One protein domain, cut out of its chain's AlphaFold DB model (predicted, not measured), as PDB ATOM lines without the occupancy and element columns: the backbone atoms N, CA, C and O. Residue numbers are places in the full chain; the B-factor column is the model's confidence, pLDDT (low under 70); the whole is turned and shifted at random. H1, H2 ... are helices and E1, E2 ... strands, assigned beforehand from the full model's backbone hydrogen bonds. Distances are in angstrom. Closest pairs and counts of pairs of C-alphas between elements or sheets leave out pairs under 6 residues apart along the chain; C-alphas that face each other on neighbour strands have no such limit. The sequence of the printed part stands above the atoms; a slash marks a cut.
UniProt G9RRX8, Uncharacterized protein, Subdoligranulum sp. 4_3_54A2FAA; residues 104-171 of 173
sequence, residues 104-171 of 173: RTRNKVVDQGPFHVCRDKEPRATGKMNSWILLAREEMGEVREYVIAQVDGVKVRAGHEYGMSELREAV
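Overview. This is residues 104 to 171 of the 173 residues of an uncharacterized protein of Subdoligranulum sp. 4_3_54A2FAA (UniProt G9RRX8). One sheet of four strands, E1, E2, E4 and E5, makes a wall; over one of its faces lie a small two-strand ribbon of E3 and E6 and the short helix H1, while the other face is bare. E3 packs on the inner strands E2 and E4, with E6 beside E3, and H1 covers E5 at one edge of the sheet. The printed part has 68 residues with six named strands and one named helix, in the order E1 E2 E3 E4 E5 E6 H1; the large sheet is mixed, in the order E1, E2, E4, E5, and the small one is antiparallel. The class is mostly strand. The whole is compact, with a radius of gyration of the C-alphas of 11.2 A, and the C-alphas span 34 by 25 by 14 A.

Arrangement. Begin with the inner strands of the large sheet, E2, residues 115 to 120, and E4, residues 132 to 139. They are parallel, with 11 degrees between their directions; look at N 118 and O 134, 2.9 A apart, and N 136 and O 118, 2.8 A apart, both within hydrogen-bond range. Beside E2 find the edge strand E1, residues 109 to 112, antiparallel to it at 175 degrees; the two form a hairpin, with N 117 and O 110 within hydrogen-bond range at 2.8 A. Beside E4 find the other edge strand, E5, residues 142 to 150, antiparallel at 166 degrees and again a hairpin with its neighbour; N 137 and O 145 are within hydrogen-bond range at 2.7 A. E5 bends by 57 degrees at residue 145. E1 and E5 are apart. Now look at E3, residues 124 to 126; its closest C-alphas with E2 are those of Cys 118 and Arg 124, 6.1 A apart, and with E4 those of Arg 124 and Leu 135, 6.5 A apart. Its neighbour E6, residues 161 to 163, is antiparallel to it at 152 degrees, with N 162 and O 125 within hydrogen-bond range at 2.9 A. H1, residues 164 to 171, is on the large sheet at a height over the sheet of 8.1 A and lies over E5. On the local plane its line and that of E5 stand at 29.8 degrees, only just along the strands. The closest C-alphas of H1 and E5 are those of Val 147 and Arg 168, 6.3 A apart. In H1 every O i to N i+4 pair is within hydrogen-bond range.

Along the chain. Find C-alpha 132 at (94.617, 109.147, 135.375); from there E4 runs 23.2 A to C-alpha 139. After two residues E5 begins at C-alpha 142 and runs 24.1 A to C-alpha 150. E2 runs 16.0 A from residue 115 to residue 120. E1, the first element, begins at C-alpha 109, at (82.011, 105.572, 137.487), and measures 9.5 A. E3 measures 7.2 A from residue 124 to residue 126, and E6 6.9 A from residue 161 to residue 163. H1 follows E6 directly and runs 10.9 A from residue 164 to C-alpha 171, at (102.627, 100.494, 137.624).

Size, cuts and confidence. The two C-alphas farthest apart are those of Met 140 and Val 154, 34.5 A. The printed part, residues 104 to 171, has no cut. No link is long: the one from E5 to E6, ten residues, is short, and the others are tight. The mean pLDDT of the printed part is 95.8, and no printed residue is under 70.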
ATOM      1  N   ARG A 104      77.364 104.819 149.614       88.31
ATOM      2  CA  ARG A 104      77.255 105.822 148.550       88.31
ATOM      3  C   ARG A 104      77.627 105.193 147.210       88.31
ATOM      4  O   ARG A 104      78.722 104.669 147.014       88.31
ATOM      5  N   THR A 105      76.691 105.259 146.267       83.00
ATOM      6  CA  THR A 105      76.833 104.670 144.924       83.00
ATOM      7  C   THR A 105      77.021 105.700 143.815       83.00
ATOM      8  O   THR A 105      77.345 105.329 142.685       83.00
ATOM      9  N   ARG A 106      76.847 106.991 144.122       81.31
ATOM     10  CA  ARG A 106      77.197 108.079 143.202       81.31
ATOM     11  C   ARG A 106      78.712 108.059 142.948       81.31
ATOM     12  O   ARG A 106      79.473 107.630 143.808       81.31
ATOM     13  N   ASN A 107      79.127 108.469 141.750       81.25
ATOM     14  CA  ASN A 107      80.533 108.562 141.336       81.25
ATOM     15  C   ASN A 107      81.321 107.241 141.392       81.25
ATOM     16  O   ASN A 107      82.550 107.249 141.353       81.25
ATOM     17  N   LYS A 108      80.631 106.088 141.403       88.31
ATOM     18  CA  LYS A 108      81.280 104.788 141.168       88.31
ATOM     19  C   LYS A 108      81.939 104.720 139.795       88.31
ATOM     20  O   LYS A 108      82.959 104.066 139.651       88.31
ATOM     21  N   VAL A 109      81.380 105.401 138.797       90.75
ATOM     22  CA  VAL A 109      82.011 105.572 137.487       90.75
ATOM     23  C   VAL A 109      82.093 107.060 137.190       90.75
ATOM     24  O   VAL A 109      81.065 107.735 137.160       90.75
ATOM     25  N   VAL A 110      83.307 107.565 136.980       92.94
ATOM     26  CA  VAL A 110      83.558 108.956 136.585       92.94
ATOM     27  C   VAL A 110      84.483 108.951 135.382       92.94
ATOM     28  O   VAL A 110      85.569 108.385 135.436       92.94
ATOM     29  N   ASP A 111      84.052 109.601 134.306       94.12
ATOM     30  CA  ASP A 111      84.880 109.906 133.141       94.12
ATOM     31  C   ASP A 111      84.807 111.416 132.898       94.12
ATOM     32  O   ASP A 111      83.997 111.912 132.110       94.12
ATOM     33  N   GLN A 112      85.569 112.172 133.692       92.75
ATOM     34  CA  GLN A 112      85.480 113.628 133.714       92.75
ATOM     35  C   GLN A 112      86.841 114.286 133.945       92.75
ATOM     36  O   GLN A 112      87.585 113.952 134.867       92.75
ATOM     37  N   GLY A 113      87.156 115.282 133.112       89.44
ATOM     38  CA  GLY A 113      88.484 115.893 133.110       89.44
ATOM     39  C   GLY A 113      89.547 114.856 132.720       89.44
ATOM     40  O   GLY A 113      89.342 114.147 131.733       89.44
ATOM     41  N   PRO A 114      90.672 114.758 133.450       96.12
ATOM     42  CA  PRO A 114      91.668 113.719 133.233       96.12
ATOM     43  C   PRO A 114      91.367 112.427 134.007       96.12
ATOM     44  O   PRO A 114      92.218 111.550 134.010       96.12
ATOM     45  N   PHE A 115      90.237 112.296 134.708       98.19
ATOM     46  CA  PHE A 115      90.014 111.180 135.630       98.19
ATOM     47  C   PHE A 115      89.072 110.127 135.052       98.19
ATOM     48  O   PHE A 115      87.943 110.440 134.676       98.19
ATOM     49  N   HIS A 116      89.537 108.878 135.063       98.12
ATOM     50  CA  HIS A 116      88.784 107.682 134.703       98.12
ATOM     51  C   HIS A 116      88.693 106.771 135.929       98.12
ATOM     52  O   HIS A 116      89.622 106.028 136.254       98.12
ATOM     53  N   VAL A 117      87.585 106.879 136.650       98.25
ATOM     54  CA  VAL A 117      87.347 106.207 137.926       98.25
ATOM     55  C   VAL A 117      86.335 105.089 137.726       98.25
ATOM     56  O   VAL A 117      85.284 105.314 137.129       98.25
ATOM     57  N   CYS A 118      86.625 103.905 138.256       98.12
ATOM     58  CA  CYS A 118      85.687 102.791 138.309       98.12
ATOM     59  C   CYS A 118      85.776 102.078 139.665       98.12
ATOM     60  O   CYS A 118      86.806 101.495 140.002       98.12
ATOM     61  N   ARG A 119      84.681 102.110 140.429       97.31
ATOM     62  CA  ARG A 119      84.440 101.332 141.642       97.31
ATOM     63  C   ARG A 119      83.396 100.258 141.353       97.31
ATOM     64  O   ARG A 119      82.226 100.583 141.169       97.31
ATOM     65  N   ASP A 120      83.818  99.000 141.336       96.50
ATOM     66  CA  ASP A 120      82.968  97.847 141.011       96.50
ATOM     67  C   ASP A 120      83.564  96.544 141.582       96.50
ATOM     68  O   ASP A 120      84.656  96.557 142.145       96.50
ATOM     69  N   LYS A 121      82.878  95.402 141.461       96.25
ATOM     70  CA  LYS A 121      83.442  94.080 141.789       96.25
ATOM     71  C   LYS A 121      84.572  93.700 140.832       96.25
ATOM     72  O   LYS A 121      85.553  93.083 141.246       96.25
ATOM     73  N   GLU A 122      84.446  94.092 139.567       97.31
ATOM     74  CA  GLU A 122      85.453  93.882 138.526       97.31
ATOM     75  C   GLU A 122      85.723  95.207 137.797       97.31
ATOM     76  O   GLU A 122      85.335  95.371 136.639       97.31
ATOM     77  N   PRO A 123      86.362  96.185 138.468       97.94
ATOM     78  CA  PRO A 123      86.476  97.533 137.934       97.94
ATOM     79  C   PRO A 123      87.395  97.556 136.715       97.94
ATOM     80  O   PRO A 123      88.458  96.921 136.698       97.94
ATOM     81  N   ARG A 124      86.980  98.322 135.707       98.31
ATOM     82  CA  ARG A 124      87.713  98.519 134.456       98.31
ATOM     83  C   ARG A 124      87.627  99.960 133.999       98.31
ATOM     84  O   ARG A 124      86.602 100.613 134.180       98.31
ATOM     85  N   ALA A 125      88.696 100.443 133.382       98.06
ATOM     86  CA  ALA A 125      88.722 101.769 132.784       98.06
ATOM     87  C   ALA A 125      89.745 101.843 131.651       98.06
ATOM     88  O   ALA A 125      90.767 101.158 131.663       98.06
ATOM     89  N   THR A 126      89.479 102.728 130.697       98.00
ATOM     90  CA  THR A 126      90.416 103.101 129.636       98.00
ATOM     91  C   THR A 126      90.769 104.567 129.807       98.00
ATOM     92  O   THR A 126      89.870 105.399 129.910       98.00
ATOM     93  N   GLY A 127      92.061 104.890 129.811       96.88
ATOM     94  CA  GLY A 127      92.523 106.269 129.934       96.88
ATOM     95  C   GLY A 127      93.171 106.824 128.669       96.88
ATOM     96  O   GLY A 127      93.584 106.087 127.770       96.88
ATOM     97  N   LYS A 128      93.254 108.152 128.588       96.75
ATOM     98  CA  LYS A 128      93.924 108.896 127.508       96.75
ATOM     99  C   LYS A 128      95.336 109.293 127.941       96.75
ATOM    100  O   LYS A 128      95.643 109.316 129.120       96.75
ATOM    101  N   MET A 129      96.210 109.650 127.002       97.62
ATOM    102  CA  MET A 129      97.553 110.137 127.354       97.62
ATOM    103  C   MET A 129      97.473 111.313 128.346       97.62
ATOM    104  O   MET A 129      96.691 112.240 128.122       97.62
ATOM    105  N   ASN A 130      98.288 111.281 129.404       96.50
ATOM    106  CA  ASN A 130      98.312 112.240 130.519       96.50
ATOM    107  C   ASN A 130      97.040 112.286 131.386       96.50
ATOM    108  O   ASN A 130      96.897 113.189 132.212       96.50
ATOM    109  N   SER A 131      96.118 111.338 131.221       97.88
ATOM    110  CA  SER A 131      94.993 111.150 132.134       97.88
ATOM    111  C   SER A 131      95.401 110.263 133.318       97.88
ATOM    112  O   SER A 131      96.532 109.786 133.406       97.88
ATOM    113  N   TRP A 132      94.456 109.996 134.208       98.56
ATOM    114  CA  TRP A 132      94.617 109.147 135.375       98.56
ATOM    115  C   TRP A 132      93.508 108.107 135.442       98.56
ATOM    116  O   TRP A 132      92.349 108.400 135.154       98.56
ATOM    117  N   ILE A 133      93.877 106.897 135.842       98.69
ATOM    118  CA  ILE A 133      92.956 105.798 136.099       98.69
ATOM    119  C   ILE A 133      92.930 105.530 137.603       98.69
ATOM    120  O   ILE A 133      93.982 105.394 138.226       98.69
ATOM    121  N   LEU A 134      91.727 105.421 138.166       98.62
ATOM    122  CA  LEU A 134      91.483 104.866 139.495       98.62
ATOM    123  C   LEU A 134      90.549 103.664 139.357       98.62
ATOM    124  O   LEU A 134      89.379 103.815 139.009       98.62
ATOM    125  N   LEU A 135      91.052 102.477 139.676       98.62
ATOM    126  CA  LEU A 135      90.234 101.278 139.825       98.62
ATOM    127  C   LEU A 135      90.097 100.960 141.309       98.62
ATOM    128  O   LEU A 135      91.107 100.867 142.003       98.62
ATOM    129  N   ALA A 136      88.873 100.782 141.795       98.00
ATOM    130  CA  ALA A 136      88.571 100.408 143.171       98.00
ATOM    131  C   ALA A 136      87.690  99.153 143.177       98.00
ATOM    132  O   ALA A 136      86.522  99.186 142.798       98.00
ATOM    133  N   ARG A 137      88.247  98.015 143.591       97.75
ATOM    134  CA  ARG A 137      87.498  96.766 143.696       97.75
ATOM    135  C   ARG A 137      86.694  96.744 144.986       97.75
ATOM    136  O   ARG A 137      87.278  96.858 146.064       97.75
ATOM    137  N   GLU A 138      85.387  96.534 144.882       95.19
ATOM    138  CA  GLU A 138      84.495  96.396 146.031       95.19
ATOM    139  C   GLU A 138      83.984  94.968 146.252       95.19
ATOM    140  O   GLU A 138      83.735  94.209 145.317       95.19
ATOM    141  N   GLU A 139      83.769  94.624 147.518       95.25
ATOM    142  CA  GLU A 139      83.139  93.383 147.954       95.25
ATOM    143  C   GLU A 139      82.149  93.692 149.077       95.25
ATOM    144  O   GLU A 139      82.492  94.355 150.054       95.25
ATOM    145  N   MET A 140      80.900  93.236 148.927       90.75
ATOM    146  CA  MET A 140      79.793  93.580 149.838       90.75
ATOM    147  C   MET A 140      79.628  95.100 150.049       90.75
ATOM    148  O   MET A 140      79.216  95.546 151.112       90.75
ATOM    149  N   GLY A 141      79.947  95.894 149.022       87.38
ATOM    150  CA  GLY A 141      79.881  97.356 149.059       87.38
ATOM    151  C   GLY A 141      81.135  98.032 149.617       87.38
ATOM    152  O   GLY A 141      81.282  99.232 149.436       87.38
ATOM    153  N   GLU A 142      82.078  97.310 150.218       93.94
ATOM    154  CA  GLU A 142      83.308  97.893 150.764       93.94
ATOM    155  C   GLU A 142      84.459  97.804 149.762       93.94
ATOM    156  O   GLU A 142      84.694  96.747 149.175       93.94
ATOM    157  N   VAL A 143      85.223  98.886 149.589       96.31
ATOM    158  CA  VAL A 143      86.446  98.866 148.771       96.31
ATOM    159  C   VAL A 143      87.512  98.012 149.467       96.31
ATOM    160  O   VAL A 143      87.926  98.308 150.586       96.31
ATOM    161  N   ARG A 144      87.965  96.946 148.799       96.75
ATOM    162  CA  ARG A 144      88.991  96.010 149.298       96.75
ATOM    163  C   ARG A 144      90.373  96.315 148.760       96.75
ATOM    164  O   ARG A 144      91.364  96.176 149.467       96.75
ATOM    165  N   GLU A 145      90.435  96.721 147.502       97.00
ATOM    166  CA  GLU A 145      91.678  97.029 146.814       97.00
ATOM    167  C   GLU A 145      91.455  98.188 145.863       97.00
ATOM    168  O   GLU A 145      90.378  98.328 145.292       97.00
ATOM    169  N   TYR A 146      92.493  98.980 145.637       98.06
ATOM    170  CA  TYR A 146      92.478 100.003 144.606       98.06
ATOM    171  C   TYR A 146      93.837 100.096 143.916       98.06
ATOM    172  O   TYR A 146      94.846  99.594 144.421       98.06
ATOM    173  N   VAL A 147      93.848 100.713 142.739       98.38
ATOM    174  CA  VAL A 147      95.051 101.083 141.994       98.38
ATOM    175  C   VAL A 147      94.806 102.457 141.380       98.38
ATOM    176  O   VAL A 147      93.796 102.657 140.706       98.38
ATOM    177  N   ILE A 148      95.725 103.390 141.625       98.44
ATOM    178  CA  ILE A 148      95.773 104.704 140.977       98.44
ATOM    179  C   ILE A 148      96.985 104.708 140.051       98.44
ATOM    180  O   ILE A 148      98.063 104.274 140.455       98.44
ATOM    181  N   ALA A 149      96.817 105.190 138.823       98.25
ATOM    182  CA  ALA A 149      97.909 105.276 137.869       98.25
ATOM    183  C   ALA A 149      97.744 106.450 136.904       98.25
ATOM    184  O   ALA A 149      96.646 106.697 136.400       98.25
ATOM    185  N   GLN A 150      98.848 107.126 136.590       98.25
ATOM    186  CA  GLN A 150      98.901 108.053 135.466       98.25
ATOM    187  C   GLN A 150      99.094 107.273 134.163       98.25
ATOM    188  O   GLN A 150      99.903 106.351 134.094       98.25
ATOM    189  N   VAL A 151      98.377 107.668 133.115       98.38
ATOM    190  CA  VAL A 151      98.546 107.138 131.760       98.38
ATOM    191  C   VAL A 151      99.721 107.851 131.096       98.38
ATOM    192  O   VAL A 151      99.560 108.899 130.465       98.38
ATOM    193  N   ASP A 152     100.911 107.289 131.278       97.56
ATOM    194  CA  ASP A 152     102.190 107.835 130.809       97.56
ATOM    195  C   ASP A 152     102.570 107.399 129.380       97.56
ATOM    196  O   ASP A 152     103.518 107.920 128.793       97.56
ATOM    197  N   GLY A 153     101.842 106.436 128.806       96.75
ATOM    198  CA  GLY A 153     102.119 105.865 127.491       96.75
ATOM    199  C   GLY A 153     103.263 104.850 127.449       96.75
ATOM    200  O   GLY A 153     103.511 104.286 126.383       96.75
ATOM    201  N   VAL A 154     103.936 104.605 128.574       95.44
ATOM    202  CA  VAL A 154     105.067 103.675 128.693       95.44
ATOM    203  C   VAL A 154     104.645 102.470 129.518       95.44
ATOM    204  O   VAL A 154     104.538 101.367 128.984       95.44
ATOM    205  N   LYS A 155     104.365 102.692 130.803       96.88
ATOM    206  CA  LYS A 155     103.863 101.675 131.725       96.88
ATOM    207  C   LYS A 155     102.371 101.480 131.522       96.88
ATOM    208  O   LYS A 155     101.895 100.363 131.326       96.88
ATOM    209  N   VAL A 156     101.637 102.589 131.500       98.12
ATOM    210  CA  VAL A 156     100.186 102.609 131.341       98.12
ATOM    211  C   VAL A 156      99.859 103.256 130.002       98.12
ATOM    212  O   VAL A 156     100.004 104.461 129.799       98.12
ATOM    213  N   ARG A 157      99.441 102.428 129.047       97.88
ATOM    214  CA  ARG A 157      99.229 102.794 127.647       97.88
ATOM    215  C   ARG A 157      97.878 103.474 127.459       97.88
ATOM    216  O   ARG A 157      96.849 102.990 127.921       97.88
ATOM    217  N   ALA A 158      97.871 104.571 126.708       97.81
ATOM    218  CA  ALA A 158      96.639 105.252 126.335       97.81
ATOM    219  C   ALA A 158      95.760 104.375 125.424       97.81
ATOM    220  O   ALA A 158      96.264 103.715 124.517       97.81
ATOM    221  N   GLY A 159      94.445 104.406 125.643       97.06
ATOM    222  CA  GLY A 159      93.460 103.655 124.856       97.06
ATOM    223  C   GLY A 159      93.382 102.158 125.171       97.06
ATOM    224  O   GLY A 159      92.567 101.465 124.568       97.06
ATOM    225  N   HIS A 160      94.198 101.661 126.103       97.69
ATOM    226  CA  HIS A 160      94.127 100.290 126.598       97.69
ATOM    227  C   HIS A 160      93.155 100.211 127.784       97.69
ATOM    228  O   HIS A 160      93.237 101.033 128.699       97.69
ATOM    229  N   GLU A 161      92.235  99.244 127.763       98.06
ATOM    230  CA  GLU A 161      91.340  98.975 128.894       98.06
ATOM    231  C   GLU A 161      92.086  98.161 129.942       98.06
ATOM    232  O   GLU A 161      92.524  97.049 129.668       98.06
ATOM    233  N   TYR A 162      92.190  98.707 131.148       98.50
ATOM    234  CA  TYR A 162      92.852  98.059 132.266       98.50
ATOM    235  C   TYR A 162      91.841  97.481 133.253       98.50
ATOM    236  O   TYR A 162      90.878  98.149 133.636       98.50
ATOM    237  N   GLY A 163      92.114  96.263 133.724       98.38
ATOM    238  CA  GLY A 163      91.569  95.723 134.974       98.38
ATOM    239  C   GLY A 163      92.565  95.842 136.135       98.38
ATOM    240  O   GLY A 163      93.721  96.216 135.942       98.38
ATOM    241  N   MET A 164      92.140  95.475 137.351       97.69
ATOM    242  CA  MET A 164      92.944  95.609 138.584       97.69
ATOM    243  C   MET A 164      94.355  95.007 138.492       97.69
ATOM    244  O   MET A 164      95.329  95.696 138.791       97.69
ATOM    245  N   SER A 165      94.466  93.728 138.112       97.19
ATOM    246  CA  SER A 165      95.758  93.024 138.082       97.19
ATOM    247  C   SER A 165      96.689  93.617 137.033       97.19
ATOM    248  O   SER A 165      97.838  93.918 137.336       97.19
ATOM    249  N   GLU A 166      96.167  93.862 135.832       97.81
ATOM    250  CA  GLU A 166      96.946  94.413 134.727       97.81
ATOM    251  C   GLU A 166      97.446  95.829 135.034       97.81
ATOM    252  O   GLU A 166      98.614  96.131 134.804       97.81
ATOM    253  N   LEU A 167      96.598  96.691 135.610       98.06
ATOM    254  CA  LEU A 167      97.021  98.037 135.993       98.06
ATOM    255  C   LEU A 167      98.081  97.996 137.097       98.06
ATOM    256  O   LEU A 167      99.031  98.774 137.066       98.06
ATOM    257  N   ARG A 168      97.932  97.086 138.069       97.50
ATOM    258  CA  ARG A 168      98.890  96.910 139.166       97.50
ATOM    259  C   ARG A 168     100.254  96.443 138.665       97.50
ATOM    260  O   ARG A 168     101.269  96.966 139.113       97.50
ATOM    261  N   GLU A 169     100.276  95.481 137.752       97.19
ATOM    262  CA  GLU A 169     101.512  95.011 137.123       97.19
ATOM    263  C   GLU A 169     102.167  96.133 136.314       97.19
ATOM    264  O   GLU A 169     103.364  96.374 136.455       97.19
ATOM    265  N   ALA A 170     101.374  96.883 135.543       96.25
ATOM    266  CA  ALA A 170     101.857  98.010 134.755       96.25
ATOM    267  C   ALA A 170     102.560  99.076 135.612       96.25
ATOM    268  O   ALA A 170     103.646  99.522 135.252       96.25
ATOM    269  N   VAL A 171     101.999  99.467 136.765       93.31
ATOM    270  CA  VAL A 171     102.627 100.494 137.624       93.31
ATOM    271  C   VAL A 171     103.904 100.014 138.328       93.31
ATOM    272  O   VAL A 171     104.730 100.844 138.712       93.31
TER     273      VAL A 171